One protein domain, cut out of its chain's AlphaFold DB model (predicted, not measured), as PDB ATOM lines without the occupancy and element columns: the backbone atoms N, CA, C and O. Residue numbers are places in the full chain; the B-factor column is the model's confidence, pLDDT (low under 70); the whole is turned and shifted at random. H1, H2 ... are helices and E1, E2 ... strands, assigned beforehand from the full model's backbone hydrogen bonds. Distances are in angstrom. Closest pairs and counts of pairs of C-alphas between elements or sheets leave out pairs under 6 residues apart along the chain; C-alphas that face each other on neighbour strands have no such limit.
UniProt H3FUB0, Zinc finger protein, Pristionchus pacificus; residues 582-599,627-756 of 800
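What this domain is: This is residues 582 to 599 and 627 to 756 of the 800 residues of the protein "Zinc finger protein" of Pristionchus pacificus (UniProt H3FUB0). A strongly twisted sheet of five strands has the long helix H3 slanting over one face and the short helix H5 over the opposite face. H1 lies side by side with H3, H2 packs on H5, and H4 is beside the strands. The printed part has 148 residues, with five named helices and five named strands in the order H1 E1 H2 E2 H3 E3 E4 H4 E5 H5. The sheet, ordered E2 E1 E5 E3 E4, is mixed; the class is mixed, helices and strands. The whole is compact, with a radius of gyration of the C-alphas of 15.5 A and spans of 46 by 44 by 25 A.

Where its parts are: H1, residues 583 to 594, begins at C-alpha 583 (175.038, 216.582, 126.055) and is 16.6 A long. After the cut come E1, residues 630 to 637, 22.6 A, and H2, residues 639 to 642, 5.1 A. E2, residues 655 to 660, is 16.2 A long. H3, residues 665 to 683, is 26.9 A long, beginning at C-alpha 665 (197.349, 215.570, 128.581). E3, residues 696 to 701, 16.7 A, and E4, residues 706 to 710, 12.6 A, form a hairpin. H4, residues 716 to 720, E5, residues 729 to 734, and H5, residues 747 to 751, are 6.0 A, 16.6 A and 6.2 A long; C-alpha 751 is at (203.430, 230.709, 125.420).

How they stand to each other: E1 and E5 are parallel, with N 636 and O 731 2.9 A apart, within hydrogen-bond range. The other neighbours are antiparallel: E2 and E1 have N 633 and O 657 at 2.9 A, E5 and E3 have N 732 and O 698 at 2.8 A, and E3 and E4 have N 708 and O 699 at 2.8 A. E2, H3, E3 and E4, H4, E5 are split strand-helix-strand units, two strands that run the same way in one sheet without being neighbours and with a helix between them in the chain: E1 and E5 are between E2 and E3 in the sheet, E3 is between E4 and E5, and each crossover is right-handed. H3 is on the sheet at a height of 9.9 A, over E1 and, only just, with 3 C-alphas, over E5. H1 touches H3 at a shallow tilt of 17 degrees, opposite ways, closest at the C-alphas of Trp 593 and His 667, 6.3 A; it only grazes the sheet. H4 is on the sheet, over none of its strands, but only just, with 2 C-alphas on E5. H5 is over E3 at a height of 8.5 A, on the opposite face from H3, and touches H2, closest at the C-alphas of Ala 639 and Ile 751, 5.2 A. H2 only grazes the sheet. Every O i to N i+4 pair is within hydrogen-bond range in H1, H3, H4 and H5; H2 is too short for one.

The domain as a whole: The C-alphas farthest apart, of Gly 584 and Glu 744, are 47.6 A apart. Residues 600 to 626 are not printed, and C-alphas 599 and 627 are 20.5 A apart across the cut. The links H2 to E2, H3 to E3 and E5 to H5 are long. Mean pLDDT of the printed part is 78.7; residues 582 to 599, 627 to 628, 684 to 690 and 738 to 746 are under 70.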
ATOM      1  N   ASP A 582     174.989 215.139 121.868       56.81
ATOM      2  CA  ASP A 582     174.123 214.577 122.894       56.81
ATOM      3  C   ASP A 582     174.763 214.892 124.251       56.81
ATOM      4  O   ASP A 582     175.615 214.139 124.720       56.81
ATOM      5  N   HIS A 583     174.408 216.042 124.838       48.78
ATOM      6  CA  HIS A 583     175.038 216.582 126.055       48.78
ATOM      7  C   HIS A 583     175.127 215.568 127.211       48.78
ATOM      8  O   HIS A 583     176.115 215.561 127.943       48.78
ATOM      9  N   GLY A 584     174.153 214.654 127.339       51.19
ATOM     10  CA  GLY A 584     174.215 213.575 128.332       51.19
ATOM     11  C   GLY A 584     175.431 212.664 128.131       51.19
ATOM     12  O   GLY A 584     176.146 212.365 129.082       51.19
ATOM     13  N   LYS A 585     175.739 212.318 126.874       58.06
ATOM     14  CA  LYS A 585     176.923 211.519 126.525       58.06
ATOM     15  C   LYS A 585     178.229 212.292 126.610       58.06
ATOM     16  O   LYS A 585     179.268 211.652 126.730       58.06
ATOM     17  N   VAL A 586     178.223 213.622 126.492       48.84
ATOM     18  CA  VAL A 586     179.458 214.404 126.666       48.84
ATOM     19  C   VAL A 586     179.892 214.307 128.122       48.84
ATOM     20  O   VAL A 586     180.988 213.826 128.380       48.84
ATOM     21  N   GLN A 587     179.006 214.618 129.076       53.44
ATOM     22  CA  GLN A 587     179.322 214.476 130.498       53.44
ATOM     23  C   GLN A 587     179.740 213.034 130.854       53.44
ATOM     24  O   GLN A 587     180.815 212.849 131.418       53.44
ATOM     25  N   GLU A 588     178.971 212.014 130.450       57.06
ATOM     26  CA  GLU A 588     179.324 210.596 130.666       57.06
ATOM     27  C   GLU A 588     180.708 210.221 130.090       57.06
ATOM     28  O   GLU A 588     181.464 209.485 130.724       57.06
ATOM     29  N   ARG A 589     181.084 210.748 128.914       55.81
ATOM     30  CA  ARG A 589     182.406 210.504 128.305       55.81
ATOM     31  C   ARG A 589     183.534 211.251 129.006       55.81
ATOM     32  O   ARG A 589     184.624 210.702 129.088       55.81
ATOM     33  N   LEU A 590     183.288 212.450 129.532       56.25
ATOM     34  CA  LEU A 590     184.286 213.174 130.319       56.25
ATOM     35  C   LEU A 590     184.568 212.442 131.643       56.25
ATOM     36  O   LEU A 590     185.731 212.175 131.929       56.25
ATOM     37  N   HIS A 591     183.539 211.992 132.378       58.97
ATOM     38  CA  HIS A 591     183.727 211.116 133.551       58.97
ATOM     39  C   HIS A 591     184.472 209.807 133.191       58.97
ATOM     40  O   HIS A 591     185.312 209.329 133.947       58.97
ATOM     41  N   SER A 592     184.246 209.253 131.992       52.31
ATOM     42  CA  SER A 592     184.964 208.068 131.486       52.31
ATOM     43  C   SER A 592     186.457 208.291 131.159       52.31
ATOM     44  O   SER A 592     187.127 207.331 130.772       52.31
ATOM     45  N   TRP A 593     186.977 209.520 131.249       53.09
ATOM     46  CA  TRP A 593     188.315 209.900 130.762       53.09
ATOM     47  C   TRP A 593     189.184 210.662 131.767       53.09
ATOM     48  O   TRP A 593     190.398 210.732 131.597       53.09
ATOM     49  N   ILE A 594     188.558 211.265 132.773       57.41
ATOM     50  CA  ILE A 594     189.149 212.217 133.737       57.41
ATOM     51  C   ILE A 594     188.995 211.674 135.182       57.41
ATOM     52  O   ILE A 594     189.364 212.310 136.171       57.41
ATOM     53  N   GLY A 595     188.472 210.447 135.293       54.53
ATOM     54  CA  GLY A 595     187.941 209.875 136.523       54.53
ATOM     55  C   GLY A 595     186.565 210.449 136.859       54.53
ATOM     56  O   GLY A 595     186.000 211.263 136.120       54.53
ATOM     57  N   ASP A 596     186.025 210.053 138.010       41.47
ATOM     58  CA  ASP A 596     184.854 210.719 138.574       41.47
ATOM     59  C   ASP A 596     185.208 212.170 138.923       41.47
ATOM     60  O   ASP A 596     185.705 212.455 140.009       41.47
ATOM     61  N   VAL A 597     184.924 213.100 138.001       44.75
ATOM     62  CA  VAL A 597     184.931 214.543 138.276       44.75
ATOM     63  C   VAL A 597     184.056 214.773 139.501       44.75
ATOM     64  O   VAL A 597     182.833 214.613 139.431       44.75
ATOM     65  N   ALA A 598     184.695 215.091 140.631       42.50
ATOM     66  CA  ALA A 598     184.025 215.170 141.918       42.50
ATOM     67  C   ALA A 598     182.786 216.082 141.805       42.50
ATOM     68  O   ALA A 598     182.900 217.197 141.292       42.50
ATOM     69  N   PRO A 599     181.598 215.674 142.297       39.22
ATOM     70  CA  PRO A 599     180.315 216.318 141.965       39.22
ATOM     71  C   PRO A 599     180.120 217.742 142.532       39.22
ATOM     72  O   PRO A 599     179.006 218.262 142.526       39.22
ATOM     73  N   GLU A 627     197.683 206.505 145.318       59.69
ATOM     74  CA  GLU A 627     198.119 206.298 143.927       59.69
ATOM     75  C   GLU A 627     197.243 207.071 142.918       59.69
ATOM     76  O   GLU A 627     197.777 207.577 141.933       59.69
ATOM     77  N   ASP A 628     195.961 207.290 143.244       68.44
ATOM     78  CA  ASP A 628     194.978 208.081 142.488       68.44
ATOM     79  C   ASP A 628     194.585 209.411 143.188       68.44
ATOM     80  O   ASP A 628     193.401 209.694 143.396       68.44
ATOM     81  N   TYR A 629     195.546 210.243 143.615       83.25
ATOM     82  CA  TYR A 629     195.228 211.568 144.181       83.25
ATOM     83  C   TYR A 629     194.681 212.552 143.124       83.25
ATOM     84  O   TYR A 629     195.030 212.494 141.945       83.25
ATOM     85  N   GLU A 630     193.824 213.491 143.535       86.69
ATOM     86  CA  GLU A 630     193.257 214.508 142.638       86.69
ATOM     87  C   GLU A 630     194.175 215.738 142.507       86.69
ATOM     88  O   GLU A 630     194.704 216.246 143.496       86.69
ATOM     89  N   ILE A 631     194.320 216.246 141.282       88.00
ATOM     90  CA  ILE A 631     195.042 217.471 140.924       88.00
ATOM     91  C   ILE A 631     194.034 218.526 140.454       88.00
ATOM     92  O   ILE A 631     193.151 218.246 139.642       88.00
ATOM     93  N   GLU A 632     194.203 219.756 140.941       89.50
ATOM     94  CA  GLU A 632     193.510 220.952 140.455       89.50
ATOM     95  C   GLU A 632     194.446 221.731 139.521       89.50
ATOM     96  O   GLU A 632     195.567 222.078 139.902       89.50
ATOM     97  N   THR A 633     193.998 222.003 138.295       91.12
ATOM     98  CA  THR A 633     194.795 222.678 137.261       91.12
ATOM     99  C   THR A 633     193.970 223.699 136.480       91.12
ATOM    100  O   THR A 633     192.780 223.500 136.214       91.12
ATOM    101  N   GLU A 634     194.613 224.808 136.116       93.81
ATOM    102  CA  GLU A 634     194.054 225.828 135.237       93.81
ATOM    103  C   GLU A 634     194.595 225.654 133.812       93.81
ATOM    104  O   GLU A 634     195.801 225.701 133.571       93.81
ATOM    105  N   LEU A 635     193.690 225.485 132.851       94.38
ATOM    106  CA  LEU A 635     193.988 225.392 131.428       94.38
ATOM    107  C   LEU A 635     193.814 226.777 130.793       94.38
ATOM    108  O   LEU A 635     192.691 227.283 130.731       94.38
ATOM    109  N   ARG A 636     194.897 227.384 130.293       94.19
ATOM    110  CA  ARG A 636     194.880 228.711 129.644       94.19
ATOM    111  C   ARG A 636     195.240 228.645 128.157       94.19
ATOM    112  O   ARG A 636     196.111 227.862 127.784       94.19
ATOM    113  N   PRO A 637     194.650 229.489 127.294       93.75
ATOM    114  CA  PRO A 637     195.159 229.662 125.937       93.75
ATOM    115  C   PRO A 637     196.570 230.273 125.971       93.75
ATOM    116  O   PRO A 637     196.878 231.112 126.820       93.75
ATOM    117  N   SER A 638     197.427 229.881 125.032       92.19
ATOM    118  CA  SER A 638     198.741 230.505 124.853       92.19
ATOM    119  C   SER A 638     198.628 231.973 124.410       92.19
ATOM    120  O   SER A 638     197.632 232.394 123.813       92.19
ATOM    121  N   ALA A 639     199.685 232.764 124.619       89.81
ATOM    122  CA  ALA A 639     199.749 234.131 124.096       89.81
ATOM    123  C   ALA A 639     199.699 234.174 122.553       89.81
ATOM    124  O   ALA A 639     199.126 235.105 121.986       89.81
ATOM    125  N   THR A 640     200.229 233.156 121.861       88.56
ATOM    126  CA  THR A 640     200.060 232.983 120.408       88.56
ATOM    127  C   THR A 640     198.620 232.676 120.012       88.56
ATOM    128  O   THR A 640     198.166 233.197 118.997       88.56
ATOM    129  N   LEU A 641     197.877 231.893 120.799       88.50
ATOM    130  CA  LEU A 641     196.472 231.584 120.533       88.50
ATOM    131  C   LEU A 641     195.574 232.808 120.758       88.50
ATOM    132  O   LEU A 641     194.778 233.138 119.881       88.50
ATOM    133  N   LEU A 642     195.775 233.534 121.864       89.06
ATOM    134  CA  LEU A 642     195.101 234.806 122.170       89.06
ATOM    135  C   LEU A 642     195.337 235.889 121.104       89.06
ATOM    136  O   LEU A 642     194.479 236.742 120.887       89.06
ATOM    137  N   ALA A 643     196.490 235.865 120.429       86.25
ATOM    138  CA  ALA A 643     196.837 236.829 119.388       86.25
ATOM    139  C   ALA A 643     196.205 236.538 118.009       86.25
ATOM    140  O   ALA A 643     196.306 237.388 117.121       86.25
ATOM    141  N   ARG A 644     195.572 235.373 117.790       84.38
ATOM    142  CA  ARG A 644     194.952 235.019 116.498       84.38
ATOM    143  C   ARG A 644     193.521 235.577 116.404       84.38
ATOM    144  O   ARG A 644     192.626 235.023 117.037       84.38
ATOM    145  N   PRO A 645     193.243 236.589 115.554       76.19
ATOM    146  CA  PRO A 645     191.913 237.206 115.448       76.19
ATOM    147  C   PRO A 645     190.863 236.308 114.773       76.19
ATOM    148  O   PRO A 645     189.694 236.673 114.708       76.19
ATOM    149  N   GLU A 646     191.284 235.163 114.233       77.81
ATOM    150  CA  GLU A 646     190.407 234.170 113.616       77.81
ATOM    151  C   GLU A 646     189.769 233.234 114.654       77.81
ATOM    152  O   GLU A 646     188.727 232.657 114.378       77.81
ATOM    153  N   VAL A 647     190.365 233.066 115.841       81.19
ATOM    154  CA  VAL A 647     189.946 232.043 116.815       81.19
ATOM    155  C   VAL A 647     188.663 232.469 117.557       81.19
ATOM    156  O   VAL A 647     188.606 233.598 118.051       81.19
ATOM    157  N   PRO A 648     187.635 231.597 117.686       81.56
ATOM    158  CA  PRO A 648     186.398 231.934 118.393       81.56
ATOM    159  C   PRO A 648     186.630 232.279 119.875       81.56
ATOM    160  O   PRO A 648     187.437 231.617 120.535       81.56
ATOM    161  N   PRO A 649     185.910 233.262 120.447       82.25
ATOM    162  CA  PRO A 649     186.118 233.695 121.829       82.25
ATOM    163  C   PRO A 649     185.832 232.602 122.871       82.25
ATOM    164  O   PRO A 649     186.377 232.666 123.966       82.25
ATOM    165  N   GLU A 650     185.026 231.586 122.549       83.38
ATOM    166  CA  GLU A 650     184.776 230.401 123.384       83.38
ATOM    167  C   GLU A 650     186.051 229.574 123.647       83.38
ATOM    168  O   GLU A 650     186.242 229.038 124.742       83.38
ATOM    169  N   VAL A 651     186.945 229.510 122.652       84.31
ATOM    170  CA  VAL A 651     188.234 228.789 122.690       84.31
ATOM    171  C   VAL A 651     189.258 229.524 123.561       84.31
ATOM    172  O   VAL A 651     190.132 228.905 124.164       84.31
ATOM    173  N   LEU A 652     189.134 230.851 123.651       86.88
ATOM    174  CA  LEU A 652     190.054 231.741 124.364       86.88
ATOM    175  C   LEU A 652     189.717 231.912 125.859       86.88
ATOM    176  O   LEU A 652     190.322 232.744 126.531       86.88
ATOM    177  N   GLN A 653     188.755 231.155 126.392       86.00
ATOM    178  CA  GLN A 653     188.382 231.204 127.809       86.00
ATOM    179  C   GLN A 653     189.207 230.205 128.636       86.00
ATOM    180  O   GLN A 653     189.113 229.004 128.359       86.00
ATOM    181  N   PRO A 654     189.941 230.656 129.677       89.69
ATOM    182  CA  PRO A 654     190.535 229.773 130.678       89.69
ATOM    183  C   PRO A 654     189.509 228.821 131.298       89.69
ATOM    184  O   PRO A 654     188.350 229.197 131.497       89.69
ATOM    185  N   ARG A 655     189.925 227.594 131.623       88.38
ATOM    186  CA  ARG A 655     189.072 226.574 132.256       88.38
ATOM    187  C   ARG A 655     189.795 225.955 133.446       88.38
ATOM    188  O   ARG A 655     190.929 225.511 133.313       88.38
ATOM    189  N   PHE A 656     189.117 225.870 134.583       89.00
ATOM    190  CA  PHE A 656     189.609 225.164 135.765       89.00
ATOM    191  C   PHE A 656     189.074 223.731 135.757       89.00
ATOM    192  O   PHE A 656     187.903 223.510 135.438       89.00
ATOM    193  N   ILE A 657     189.917 222.756 136.098       88.75
ATOM    194  CA  ILE A 657     189.526 221.347 136.187       88.75
ATOM    195  C   ILE A 657     190.185 220.666 137.391       88.75
ATOM    196  O   ILE A 657     191.344 220.921 137.719       88.75
ATOM    197  N   ARG A 658     189.419 219.786 138.044       85.94
ATOM    198  CA  ARG A 658     189.864 218.879 139.106       85.94
ATOM    199  C   ARG A 658     189.687 217.447 138.612       85.94
ATOM    200  O   ARG A 658     188.625 217.119 138.089       85.94
ATOM    201  N   THR A 659     190.740 216.641 138.705       87.88
ATOM    202  CA  THR A 659     190.862 215.371 137.967       87.88
ATOM    203  C   THR A 659     191.959 214.493 138.568       87.88
ATOM    204  O   THR A 659     192.801 214.988 139.314       87.88
ATOM    205  N   GLN A 660     191.991 213.200 138.251       87.56
ATOM    206  CA  GLN A 660     193.009 212.281 138.781       87.56
ATOM    207  C   GLN A 660     194.423 212.612 138.269       87.56
ATOM    208  O   GLN A 660     194.614 212.956 137.100       87.56
ATOM    209  N   ASN A 661     195.428 212.447 139.125       85.44
ATOM    210  CA  ASN A 661     196.860 212.585 138.836       85.44
ATOM    211  C   ASN A 661     197.368 211.731 137.651       85.44
ATOM    212  O   ASN A 661     198.316 212.126 136.964       85.44
ATOM    213  N   THR A 662     196.730 210.588 137.392       86.94
ATOM    214  CA  THR A 662     196.986 209.645 136.291       86.94
ATOM    215  C   THR A 662     196.472 210.129 134.931       86.94
ATOM    216  O   THR A 662     196.919 209.626 133.900       86.94
ATOM    217  N   THR A 663     195.580 211.126 134.901       89.19
ATOM    218  CA  THR A 663     194.984 211.680 133.671       89.19
ATOM    219  C   THR A 663     196.067 212.213 132.736       89.19
ATOM    220  O   THR A 663     196.890 213.034 133.149       89.19
ATOM    221  N   THR A 664     196.074 211.774 131.473       92.25
ATOM    222  CA  THR A 664     197.051 212.265 130.484       92.25
ATOM    223  C   THR A 664     196.611 213.561 129.813       92.25
ATOM    224  O   THR A 664     195.421 213.854 129.688       92.25
ATOM    225  N   VAL A 665     197.584 214.315 129.304       92.50
ATOM    226  CA  VAL A 665     197.349 215.570 128.581       92.50
ATOM    227  C   VAL A 665     196.491 215.381 127.317       92.50
ATOM    228  O   VAL A 665     195.723 216.277 126.969       92.50
ATOM    229  N   GLU A 666     196.503 214.208 126.672       91.12
ATOM    230  CA  GLU A 666     195.559 213.900 125.584       91.12
ATOM    231  C   GLU A 666     194.086 213.986 126.024       91.12
ATOM    232  O   GLU A 666     193.261 214.537 125.291       91.12
ATOM    233  N   HIS A 667     193.753 213.508 127.227       88.88
ATOM    234  CA  HIS A 667     192.387 213.581 127.756       88.88
ATOM    235  C   HIS A 667     191.966 215.034 128.033       88.88
ATOM    236  O   HIS A 667     190.810 215.391 127.804       88.88
ATOM    237  N   LEU A 668     192.907 215.902 128.432       90.81
ATOM    238  CA  LEU A 668     192.667 217.344 128.589       90.81
ATOM    239  C   LEU A 668     192.411 218.030 127.240       90.81
ATOM    240  O   LEU A 668     191.508 218.859 127.132       90.81
ATOM    241  N   GLY A 669     193.160 217.663 126.195       90.50
ATOM    242  CA  GLY A 669     192.941 218.193 124.849       90.50
ATOM    243  C   GLY A 669     191.603 217.769 124.244       90.50
ATOM    244  O   GLY A 669     190.915 218.579 123.622       90.50
ATOM    245  N   GLU A 670     191.188 216.527 124.485       88.38
ATOM    246  CA  GLU A 670     189.867 216.027 124.099       88.38
ATOM    247  C   GLU A 670     188.732 216.698 124.905       88.38
ATOM    248  O   GLU A 670     187.713 217.070 124.320       88.38
ATOM    249  N   PHE A 671     188.921 216.940 126.210       88.75
ATOM    250  CA  PHE A 671     187.994 217.711 127.054       88.75
ATOM    251  C   PHE A 671     187.804 219.144 126.548       88.75
ATOM    252  O   PHE A 671     186.665 219.571 126.346       88.75
ATOM    253  N   LEU A 672     188.901 219.870 126.298       89.75
ATOM    254  CA  LEU A 672     188.860 221.243 125.788       89.75
ATOM    255  C   LEU A 672     188.098 221.302 124.461       89.75
ATOM    256  O   LEU A 672     187.160 222.083 124.321       89.75
ATOM    257  N   TYR A 673     188.440 220.419 123.522       89.25
ATOM    258  CA  TYR A 673     187.798 220.365 122.213       89.25
ATOM    259  C   TYR A 673     186.294 220.074 122.294       89.25
ATOM    260  O   TYR A 673     185.504 220.730 121.614       89.25
ATOM    261  N   GLN A 674     185.865 219.144 123.154       84.31
ATOM    262  CA  GLN A 674     184.439 218.861 123.326       84.31
ATOM    263  C   GLN A 674     183.690 220.017 123.998       84.31
ATOM    264  O   GLN A 674     182.589 220.341 123.552       84.31
ATOM    265  N   ARG A 675     184.289 220.706 124.980       85.44
ATOM    266  CA  ARG A 675     183.683 221.907 125.582       85.44
ATOM    267  C   ARG A 675     183.574 223.075 124.601       85.44
ATOM    268  O   ARG A 675     182.530 223.714 124.559       85.44
ATOM    269  N   TRP A 676     184.571 223.305 123.745       87.00
ATOM    270  CA  TRP A 676     184.465 224.323 122.688       87.00
ATOM    271  C   TRP A 676     183.335 224.007 121.701       87.00
ATOM    272  O   TRP A 676     182.591 224.905 121.312       87.00
ATOM    273  N   LEU A 677     183.168 222.737 121.313       83.38
ATOM    274  CA  LEU A 677     182.065 222.324 120.441       83.38
ATOM    275  C   LEU A 677     180.690 222.494 121.111       83.38
ATOM    276  O   LEU A 677     179.737 222.848 120.416       83.38
ATOM    277  N   GLU A 678     180.569 222.277 122.425       80.81
ATOM    278  CA  GLU A 678     179.338 222.571 123.173       80.81
ATOM    279  C   GLU A 678     179.046 224.073 123.227       80.81
ATOM    280  O   GLU A 678     177.949 224.483 122.846       80.81
ATOM    281  N   ASP A 679     180.019 224.895 123.627       81.94
ATOM    282  CA  ASP A 679     179.838 226.344 123.782       81.94
ATOM    283  C   ASP A 679     179.468 227.014 122.443       81.94
ATOM    284  O   ASP A 679     178.534 227.817 122.386       81.94
ATOM    285  N   ILE A 680     180.113 226.618 121.336       78.56
ATOM    286  CA  ILE A 680     179.790 227.110 119.982       78.56
ATOM    287  C   ILE A 680     178.377 226.671 119.545       78.56
ATOM    288  O   ILE A 680     177.655 227.444 118.905       78.56
ATOM    289  N   GLN A 681     177.937 225.455 119.905       75.44
ATOM    290  CA  GLN A 681     176.566 224.998 119.626       75.44
ATOM    291  C   GLN A 681     175.519 225.741 120.471       75.44
ATOM    292  O   GLN A 681     174.460 226.091 119.943       75.44
ATOM    293  N   MET A 682     175.806 226.035 121.744       75.31
ATOM    294  CA  MET A 682     174.900 226.796 122.615       75.31
ATOM    295  C   MET A 682     174.790 228.269 122.200       75.31
ATOM    296  O   MET A 682     173.679 228.801 122.126       75.31
ATOM    297  N   ASN A 683     175.912 228.914 121.869       70.94
ATOM    298  CA  ASN A 683     175.959 230.320 121.456       70.94
ATOM    299  C   ASN A 683     175.480 230.555 120.013       70.94
ATOM    300  O   ASN A 683     175.228 231.698 119.629       70.94
ATOM    301  N   GLN A 684     175.350 229.492 119.207       65.62
ATOM    302  CA  GLN A 684     175.046 229.550 117.770       65.62
ATOM    303  C   GLN A 684     176.057 230.401 116.975       65.62
ATOM    304  O   GLN A 684     175.718 230.992 115.945       65.62
ATOM    305  N   THR A 685     177.313 230.452 117.430       60.56
ATOM    306  CA  THR A 685     178.419 231.250 116.872       60.56
ATOM    307  C   THR A 685     179.009 230.618 115.605       60.56
ATOM    308  O   THR A 685     180.203 230.367 115.473       60.56
ATOM    309  N   VAL A 686     178.144 230.370 114.617       54.34
ATOM    310  CA  VAL A 686     178.509 229.759 113.335       54.34
ATOM    311  C   VAL A 686     179.261 230.759 112.455       54.34
ATOM    312  O   VAL A 686     178.661 231.552 111.728       54.34
ATOM    313  N   HIS A 687     180.588 230.663 112.451       50.53
ATOM    314  CA  HIS A 687     181.416 230.935 111.275       50.53
ATOM    315  C   HIS A 687     182.206 229.670 110.922       50.53
ATOM    316  O   HIS A 687     182.603 228.903 111.797       50.53
ATOM    317  N   ALA A 688     182.356 229.401 109.624       44.56
ATOM    318  CA  ALA A 688     182.851 228.119 109.135       44.56
ATOM    319  C   ALA A 688     184.368 227.988 109.345       44.56
ATOM    320  O   ALA A 688     185.158 228.416 108.506       44.56
ATOM    321  N   MET A 689     184.760 227.369 110.458       52.50
ATOM    322  CA  MET A 689     186.149 227.062 110.785       52.50
ATOM    323  C   MET A 689     186.353 225.568 110.994       52.50
ATOM    324  O   MET A 689     185.540 224.889 111.622       52.50
ATOM    325  N   THR A 690     187.489 225.059 110.526       62.94
ATOM    326  CA  THR A 690     188.000 223.743 110.913       62.94
ATOM    327  C   THR A 690     188.597 223.839 112.315       62.94
ATOM    328  O   THR A 690     189.812 223.959 112.461       62.94
ATOM    329  N   LEU A 691     187.739 223.839 113.339       72.12
ATOM    330  CA  LEU A 691     188.167 223.804 114.736       72.12
ATOM    331  C   LEU A 691     189.027 222.549 114.956       72.12
ATOM    332  O   LEU A 691     188.557 221.430 114.751       72.12
ATOM    333  N   THR A 692     190.289 222.730 115.334       81.56
ATOM    334  CA  THR A 692     191.217 221.637 115.639       81.56
ATOM    335  C   THR A 692     191.247 221.357 117.140       81.56
ATOM    336  O   THR A 692     191.097 222.265 117.959       81.56
ATOM    337  N   ARG A 693     191.445 220.087 117.510       86.81
ATOM    338  CA  ARG A 693     191.751 219.695 118.894       86.81
ATOM    339  C   ARG A 693     193.122 220.280 119.274       86.81
ATOM    340  O   ARG A 693     194.026 220.165 118.447       86.81
ATOM    341  N   PRO A 694     193.303 220.872 120.468       90.50
ATOM    342  CA  PRO A 694     194.620 221.312 120.908       90.50
ATOM    343  C   PRO A 694     195.518 220.094 121.141       90.50
ATOM    344  O   PRO A 694     195.122 219.127 121.798       90.50
ATOM    345  N   ASP A 695     196.716 220.136 120.572       90.19
ATOM    346  CA  ASP A 695     197.712 219.063 120.576       90.19
ATOM    347  C   ASP A 695     199.080 219.522 121.117       90.19
ATOM    348  O   ASP A 695     200.046 218.751 121.143       90.19
ATOM    349  N   HIS A 696     199.164 220.767 121.596       91.62
ATOM    350  CA  HIS A 696     200.378 221.363 122.144       91.62
ATOM    351  C   HIS A 696     200.116 222.005 123.502       91.62
ATOM    352  O   HIS A 696     199.271 222.890 123.629       91.62
ATOM    353  N   PHE A 697     200.869 221.557 124.505       94.56
ATOM    354  CA  PHE A 697     200.685 221.921 125.903       94.56
ATOM    355  C   PHE A 697     202.018 222.289 126.547       94.56
ATOM    356  O   PHE A 697     203.065 221.718 126.224       94.56
ATOM    357  N   TYR A 698     201.975 223.258 127.455       93.88
ATOM    358  CA  TYR A 698     203.157 223.869 128.042       93.88
ATOM    359  C   TYR A 698     202.934 224.186 129.524       93.88
ATOM    360  O   TYR A 698     201.922 224.782 129.886       93.88
ATOM    361  N   VAL A 699     203.903 223.858 130.376       93.25
ATOM    362  CA  VAL A 699     203.925 224.246 131.796       93.25
ATOM    363  C   VAL A 699     204.988 225.318 132.004       93.25
ATOM    364  O   VAL A 699     206.146 225.143 131.617       93.25
ATOM    365  N   PHE A 700     204.604 226.435 132.621       89.69
ATOM    366  CA  PHE A 700     205.526 227.515 132.966       89.69
ATOM    367  C   PHE A 700     206.065 227.331 134.385       89.69
ATOM    368  O   PHE A 700     205.312 227.390 135.353       89.69
ATOM    369  N   ASN A 701     207.380 227.162 134.521       86.88
ATOM    370  CA  ASN A 701     208.031 227.175 135.824       86.88
ATOM    371  C   ASN A 701     208.376 228.621 136.217       86.88
ATOM    372  O   ASN A 701     209.246 229.253 135.609       86.88
ATOM    373  N   ARG A 702     207.702 229.141 137.251       81.19
ATOM    374  CA  ARG A 702     207.856 230.525 137.732       81.19
ATOM    375  C   ARG A 702     209.241 230.834 138.319       81.19
ATOM    376  O   ARG A 702     209.675 231.983 138.232       81.19
ATOM    377  N   LEU A 703     209.949 229.837 138.861       80.25
ATOM    378  CA  LEU A 703     211.295 230.000 139.433       80.25
ATOM    379  C   LEU A 703     212.365 230.078 138.336       80.25
ATOM    380  O   LEU A 703     213.097 231.063 138.254       80.25
ATOM    381  N   ASP A 704     212.411 229.073 137.459       78.25
ATOM    382  CA  ASP A 704     213.405 228.981 136.378       78.25
ATOM    383  C   ASP A 704     213.090 229.909 135.191       78.25
ATOM    384  O   ASP A 704     213.905 230.083 134.283       78.25
ATOM    385  N   ARG A 705     211.887 230.502 135.182       80.38
ATOM    386  CA  ARG A 705     211.311 231.302 134.090       80.38
ATOM    387  C   ARG A 705     211.307 230.570 132.740       80.38
ATOM    388  O   ARG A 705     211.385 231.198 131.682       80.38
ATOM    389  N   HIS A 706     211.189 229.245 132.776       81.12
ATOM    390  CA  HIS A 706     211.232 228.373 131.607       81.12
ATOM    391  C   HIS A 706     209.848 227.794 131.281       81.12
ATOM    392  O   HIS A 706     209.064 227.498 132.180       81.12
ATOM    393  N   CYS A 707     209.549 227.625 129.991       86.19
ATOM    394  CA  CYS A 707     208.348 226.928 129.529       86.19
ATOM    395  C   CYS A 707     208.726 225.523 129.070       86.19
ATOM    396  O   CYS A 707     209.438 225.351 128.082       86.19
ATOM    397  N   ASN A 708     208.236 224.524 129.793       87.50
ATOM    398  CA  ASN A 708     208.447 223.117 129.500       87.50
ATOM    399  C   ASN A 708     207.313 222.630 128.591       87.50
ATOM    400  O   ASN A 708     206.149 222.918 128.859       87.50
ATOM    401  N   ILE A 709     207.642 221.922 127.509       89.31
ATOM    402  CA  ILE A 709     206.639 221.277 126.647       89.31
ATOM    403  C   ILE A 709     206.184 219.997 127.347       89.31
ATOM    404  O   ILE A 709     207.039 219.240 127.800       89.31
ATOM    405  N   VAL A 710     204.874 219.755 127.408       92.06
ATOM    406  CA  VAL A 710     204.301 218.512 127.940       92.06
ATOM    407  C   VAL A 710     203.700 217.708 126.789       92.06
ATOM    408  O   VAL A 710     202.971 218.240 125.948       92.06
ATOM    409  N   MET A 711     204.043 216.428 126.722       92.44
ATOM    410  CA  MET A 711     203.640 215.521 125.652       92.44
ATOM    411  C   MET A 711     202.261 214.913 125.937       92.44
ATOM    412  O   MET A 711     201.884 214.688 127.081       92.44
ATOM    413  N   LEU A 712     201.504 214.576 124.889       90.56
ATOM    414  CA  LEU A 712     200.118 214.093 125.019       90.56
ATOM    415  C   LEU A 712     199.960 212.802 125.855       90.56
ATOM    416  O   LEU A 712     198.908 212.581 126.454       90.56
ATOM    417  N   TYR A 713     201.002 211.966 125.916       89.00
ATOM    418  CA  TYR A 713     201.031 210.740 126.721       89.00
ATOM    419  C   TYR A 713     201.441 210.967 128.189       89.00
ATOM    420  O   TYR A 713     201.372 210.031 128.983       89.00
ATOM    421  N   GLU A 714     201.907 212.162 128.555       92.38
ATOM    422  CA  GLU A 714     202.351 212.484 129.915       92.38
ATOM    423  C   GLU A 714     201.147 212.778 130.818       92.38
ATOM    424  O   GLU A 714     200.102 213.248 130.361       92.38
ATOM    425  N   THR A 715     201.276 212.453 132.105       93.38
ATOM    426  CA  THR A 715     200.207 212.574 133.105       93.38
ATOM    427  C   THR A 715     200.234 213.927 133.807       93.38
ATOM    428  O   THR A 715     201.261 214.617 133.836       93.38
ATOM    429  N   LEU A 716     199.128 214.299 134.450       91.88
ATOM    430  CA  LEU A 716     199.085 215.493 135.289       91.88
ATOM    431  C   LEU A 716     200.065 215.436 136.466       91.88
ATOM    432  O   LEU A 716     200.640 216.466 136.796       91.88
ATOM    433  N   ALA A 717     200.364 214.254 137.018       90.50
ATOM    434  CA  ALA A 717     201.460 214.098 137.976       90.50
ATOM    435  C   ALA A 717     202.816 214.523 137.376       90.50
ATOM    436  O   ALA A 717     203.598 215.218 138.025       90.50
ATOM    437  N   THR A 718     203.118 214.151 136.126       91.25
ATOM    438  CA  THR A 718     204.350 214.617 135.460       91.25
ATOM    439  C   THR A 718     204.313 216.107 135.116       91.25
ATOM    440  O   THR A 718     205.334 216.770 135.276       91.25
ATOM    441  N   ALA A 719     203.154 216.668 134.753       91.69
ATOM    442  CA  ALA A 719     202.996 218.108 134.536       91.69
ATOM    443  C   ALA A 719     203.182 218.921 135.835       91.69
ATOM    444  O   ALA A 719     203.870 219.941 135.830       91.69
ATOM    445  N   GLN A 720     202.648 218.439 136.962       91.75
ATOM    446  CA  GLN A 720     202.817 219.045 138.288       91.75
ATOM    447  C   GLN A 720     204.283 219.022 138.748       91.75
ATOM    448  O   GLN A 720     204.774 219.992 139.313       91.75
ATOM    449  N   ASN A 721     205.030 217.961 138.439       90.25
ATOM    450  CA  ASN A 721     206.465 217.893 138.738       90.25
ATOM    451  C   ASN A 721     207.331 218.883 137.923       90.25
ATOM    452  O   ASN A 721     208.524 219.010 138.203       90.25
ATOM    453  N   LEU A 722     206.765 219.584 136.930       88.12
ATOM    454  CA  LEU A 722     207.440 220.653 136.180       88.12
ATOM    455  C   LEU A 722     207.198 222.056 136.772       88.12
ATOM    456  O   LEU A 722     207.919 222.990 136.400       88.12
ATOM    457  N   THR A 723     206.225 222.226 137.676       85.81
ATOM    458  CA  THR A 723     206.016 223.477 138.428       85.81
ATOM    459  C   THR A 723     206.896 223.533 139.676       85.81
ATOM    460  O   THR A 723     207.551 222.562 140.058       85.81
ATOM    461  N   ALA A 724     206.941 224.693 140.332       80.81
ATOM    462  CA  ALA A 724     207.539 224.788 141.656       80.81
ATOM    463  C   ALA A 724     206.675 224.050 142.698       80.81
ATOM    464  O   ALA A 724     205.467 223.883 142.514       80.81
ATOM    465  N   ARG A 725     207.291 223.617 143.807       73.56
ATOM    466  CA  ARG A 725     206.537 223.103 144.961       73.56
ATOM    467  C   ARG A 725     205.599 224.191 145.486       73.56
ATOM    468  O   ARG A 725     205.998 225.350 145.563       73.56
ATOM    469  N   ASP A 726     204.384 223.776 145.834       73.62
ATOM    470  CA  ASP A 726     203.299 224.616 146.357       73.62
ATOM    471  C   ASP A 726     202.783 225.720 145.397       73.62
ATOM    472  O   ASP A 726     202.002 226.577 145.810       73.62
ATOM    473  N   ASP A 727     203.165 225.683 144.114       82.00
ATOM    474  CA  ASP A 727     202.641 226.554 143.046       82.00
ATOM    475  C   ASP A 727     201.422 225.909 142.352       82.00
ATOM    476  O   ASP A 727     201.265 224.683 142.349       82.00
ATOM    477  N   HIS A 728     200.540 226.715 141.756       87.12
ATOM    478  CA  HIS A 728     199.351 226.191 141.069       87.12
ATOM    479  C   HIS A 728     199.706 225.692 139.662       87.12
ATOM    480  O   HIS A 728     200.389 226.379 138.900       87.12
ATOM    481  N   LEU A 729     199.220 224.501 139.291       91.75
ATOM    482  CA  LEU A 729     199.471 223.921 137.975       91.75
ATOM    483  C   LEU A 729     198.664 224.645 136.888       91.75
ATOM    484  O   LEU A 729     197.535 224.263 136.577       91.75
ATOM    485  N   VAL A 730     199.272 225.665 136.283       93.62
ATOM    486  CA  VAL A 730     198.761 226.324 135.074       93.62
ATOM    487  C   VAL A 730     199.374 225.671 133.832       93.62
ATOM    488  O   VAL A 730     200.598 225.655 133.666       93.62
ATOM    489  N   ILE A 731     198.522 225.152 132.948       94.88
ATOM    490  CA  ILE A 731     198.902 224.536 131.672       94.88
ATOM    491  C   ILE A 731     198.407 225.427 130.532       94.88
ATOM    492  O   ILE A 731     197.206 225.638 130.360       94.88
ATOM    493  N   TYR A 732     199.336 225.920 129.720       95.06
ATOM    494  CA  TYR A 732     199.037 226.707 128.528       95.06
ATOM    495  C   TYR A 732     198.860 225.780 127.323       95.06
ATOM    496  O   TYR A 732     199.688 224.893 127.113       95.06
ATOM    497  N   PHE A 733     197.816 225.983 126.520       94.31
ATOM    498  CA  PHE A 733     197.512 225.174 125.336       94.31
ATOM    499  C   PHE A 733     197.519 225.992 124.035       94.31
ATOM    500  O   PHE A 733     197.201 227.183 124.020       94.31
ATOM    501  N   ASP A 734     197.844 225.337 122.920       91.88
ATOM    502  CA  ASP A 734     197.734 225.885 121.565       91.88
ATOM    503  C   ASP A 734     197.172 224.825 120.591       91.88
ATOM    504  O   ASP A 734     197.245 223.620 120.840       91.88
ATOM    505  N   ILE A 735     196.599 225.288 119.478       88.69
ATOM    506  CA  ILE A 735     196.064 224.479 118.366       88.69
ATOM    507  C   ILE A 735     197.055 224.341 117.196       88.69
ATOM    508  O   ILE A 735     196.744 223.711 116.186       88.69
ATOM    509  N   GLN A 736     198.204 225.016 117.291       82.38
ATOM    510  CA  GLN A 736     199.353 224.935 116.389       82.38
ATOM    511  C   GLN A 736     200.626 225.188 117.199       82.38
ATOM    512  O   GLN A 736     200.644 226.045 118.083       82.38
ATOM    513  N   ARG A 737     201.710 224.471 116.898       79.50
ATOM    514  CA  ARG A 737     202.967 224.592 117.647       79.50
ATOM    515  C   ARG A 737     203.484 226.026 117.577       79.50
ATOM    516  O   ARG A 737     203.586 226.578 116.487       79.50
ATOM    517  N   ALA A 738     203.887 226.593 118.715       67.56
ATOM    518  CA  ALA A 738     204.598 227.869 118.732       67.56
ATOM    519  C   ALA A 738     205.897 227.761 117.904       67.56
ATOM    520  O   ALA A 738     206.868 227.119 118.319       67.56
ATOM    521  N   GLU A 739     205.892 228.344 116.703       58.59
ATOM    522  CA  GLU A 739     207.029 228.318 115.785       58.59
ATOM    523  C   GLU A 739     208.139 229.235 116.301       58.59
ATOM    524  O   GLU A 739     207.966 230.451 116.415       58.59
ATOM    525  N   ILE A 740     209.305 228.656 116.600       53.00
ATOM    526  CA  ILE A 740     210.487 229.398 117.057       53.00
ATOM    527  C   ILE A 740     211.148 230.073 115.850       53.00
ATOM    528  O   ILE A 740     212.190 229.647 115.354       53.00
ATOM    529  N   ASN A 741     210.512 231.134 115.361       44.09
ATOM    530  CA  ASN A 741     211.110 232.033 114.385       44.09
ATOM    531  C   ASN A 741     212.355 232.690 115.001       44.09
ATOM    532  O   ASN A 741     212.339 233.118 116.154       44.09
ATOM    533  N   SER A 742     213.446 232.783 114.234       43.38
ATOM    534  CA  SER A 742     214.792 233.145 114.720       43.38
ATOM    535  C   SER A 742     214.965 234.601 115.192       43.38
ATOM    536  O   SER A 742     216.077 235.048 115.466       43.38
ATOM    537  N   THR A 743     213.873 235.352 115.309       47.59
ATOM    538  CA  THR A 743     213.818 236.755 115.723       47.59
ATOM    539  C   THR A 743     213.539 236.897 117.223       47.59
ATOM    540  O   THR A 743     212.439 237.297 117.587       47.59
ATOM    541  N   GLU A 744     214.521 236.563 118.070       47.00
ATOM    542  CA  GLU A 744     214.727 236.956 119.495       47.00
ATOM    543  C   GLU A 744     213.539 236.970 120.501       47.00
ATOM    544  O   GLU A 744     213.711 237.369 121.655       47.00
ATOM    545  N   ILE A 745     212.347 236.487 120.147       55.19
ATOM    546  CA  ILE A 745     211.217 236.330 121.070       55.19
ATOM    547  C   ILE A 745     211.414 235.018 121.835       55.19
ATOM    548  O   ILE A 745     211.338 233.930 121.266       55.19
ATOM    549  N   SER A 746     211.666 235.116 123.142       68.75
ATOM    550  CA  SER A 746     211.734 233.945 124.027       68.75
ATOM    551  C   SER A 746     210.450 233.113 123.931       68.75
ATOM    552  O   SER A 746     209.359 233.680 123.898       68.75
ATOM    553  N   LEU A 747     210.566 231.779 123.976       73.88
ATOM    554  CA  LEU A 747     209.429 230.845 124.048       73.88
ATOM    555  C   LEU A 747     208.396 231.267 125.104       73.88
ATOM    556  O   LEU A 747     207.195 231.244 124.840       73.88
ATOM    557  N   LEU A 748     208.874 231.752 126.256       82.12
ATOM    558  CA  LEU A 748     208.055 232.317 127.329       82.12
ATOM    559  C   LEU A 748     207.082 233.399 126.837       82.12
ATOM    560  O   LEU A 748     205.934 233.442 127.265       82.12
ATOM    561  N   ALA A 749     207.531 234.263 125.928       82.81
ATOM    562  CA  ALA A 749     206.751 235.386 125.428       82.81
ATOM    563  C   ALA A 749     205.739 235.012 124.327       82.81
ATOM    564  O   ALA A 749     204.872 235.831 124.022       82.81
ATOM    565  N   MET A 750     205.836 233.799 123.767       84.25
ATOM    566  CA  MET A 750     204.842 233.212 122.857       84.25
ATOM    567  C   MET A 750     203.828 232.329 123.597       84.25
ATOM    568  O   MET A 750     202.667 232.268 123.210       84.25
ATOM    569  N   ILE A 751     204.257 231.660 124.670       87.44
ATOM    570  CA  ILE A 751     203.430 230.709 125.420       87.44
ATOM    571  C   ILE A 751     202.605 231.420 126.498       87.44
ATOM    572  O   ILE A 751     201.383 231.332 126.480       87.44
ATOM    573  N   VAL A 752     203.247 232.146 127.414       89.12
ATOM    574  CA  VAL A 752     202.591 232.725 128.600       89.12
ATOM    575  C   VAL A 752     202.092 234.139 128.276       89.12
ATOM    576  O   VAL A 752     202.886 234.916 127.737       89.12
ATOM    577  N   PRO A 753     200.835 234.525 128.579       87.50
ATOM    578  CA  PRO A 753     200.316 235.892 128.414       87.50
ATOM    579  C   PRO A 753     201.154 236.961 129.132       87.50
ATOM    580  O   PRO A 753     202.038 236.641 129.921       87.50
ATOM    581  N   ALA A 754     200.947 238.245 128.824       82.88
ATOM    582  CA  ALA A 754     201.783 239.307 129.393       82.88
ATOM    583  C   ALA A 754     201.528 239.504 130.897       82.88
ATOM    584  O   ALA A 754     202.496 239.568 131.654       82.88
ATOM    585  N   GLU A 755     200.258 239.524 131.316       81.94
ATOM    586  CA  GLU A 755     199.846 239.564 132.727       81.94
ATOM    587  C   GLU A 755     200.537 238.484 133.587       81.94
ATOM    588  O   GLU A 755     201.147 238.788 134.615       81.94
ATOM    589  N   ASP A 756     200.558 237.240 133.107       81.25
ATOM    590  CA  ASP A 756     201.007 236.058 133.862       81.25
ATOM    591  C   ASP A 756     202.528 235.999 134.108       81.25
ATOM    592  O   ASP A 756     203.019 235.150 134.862       81.25
TER     593      ASP A 756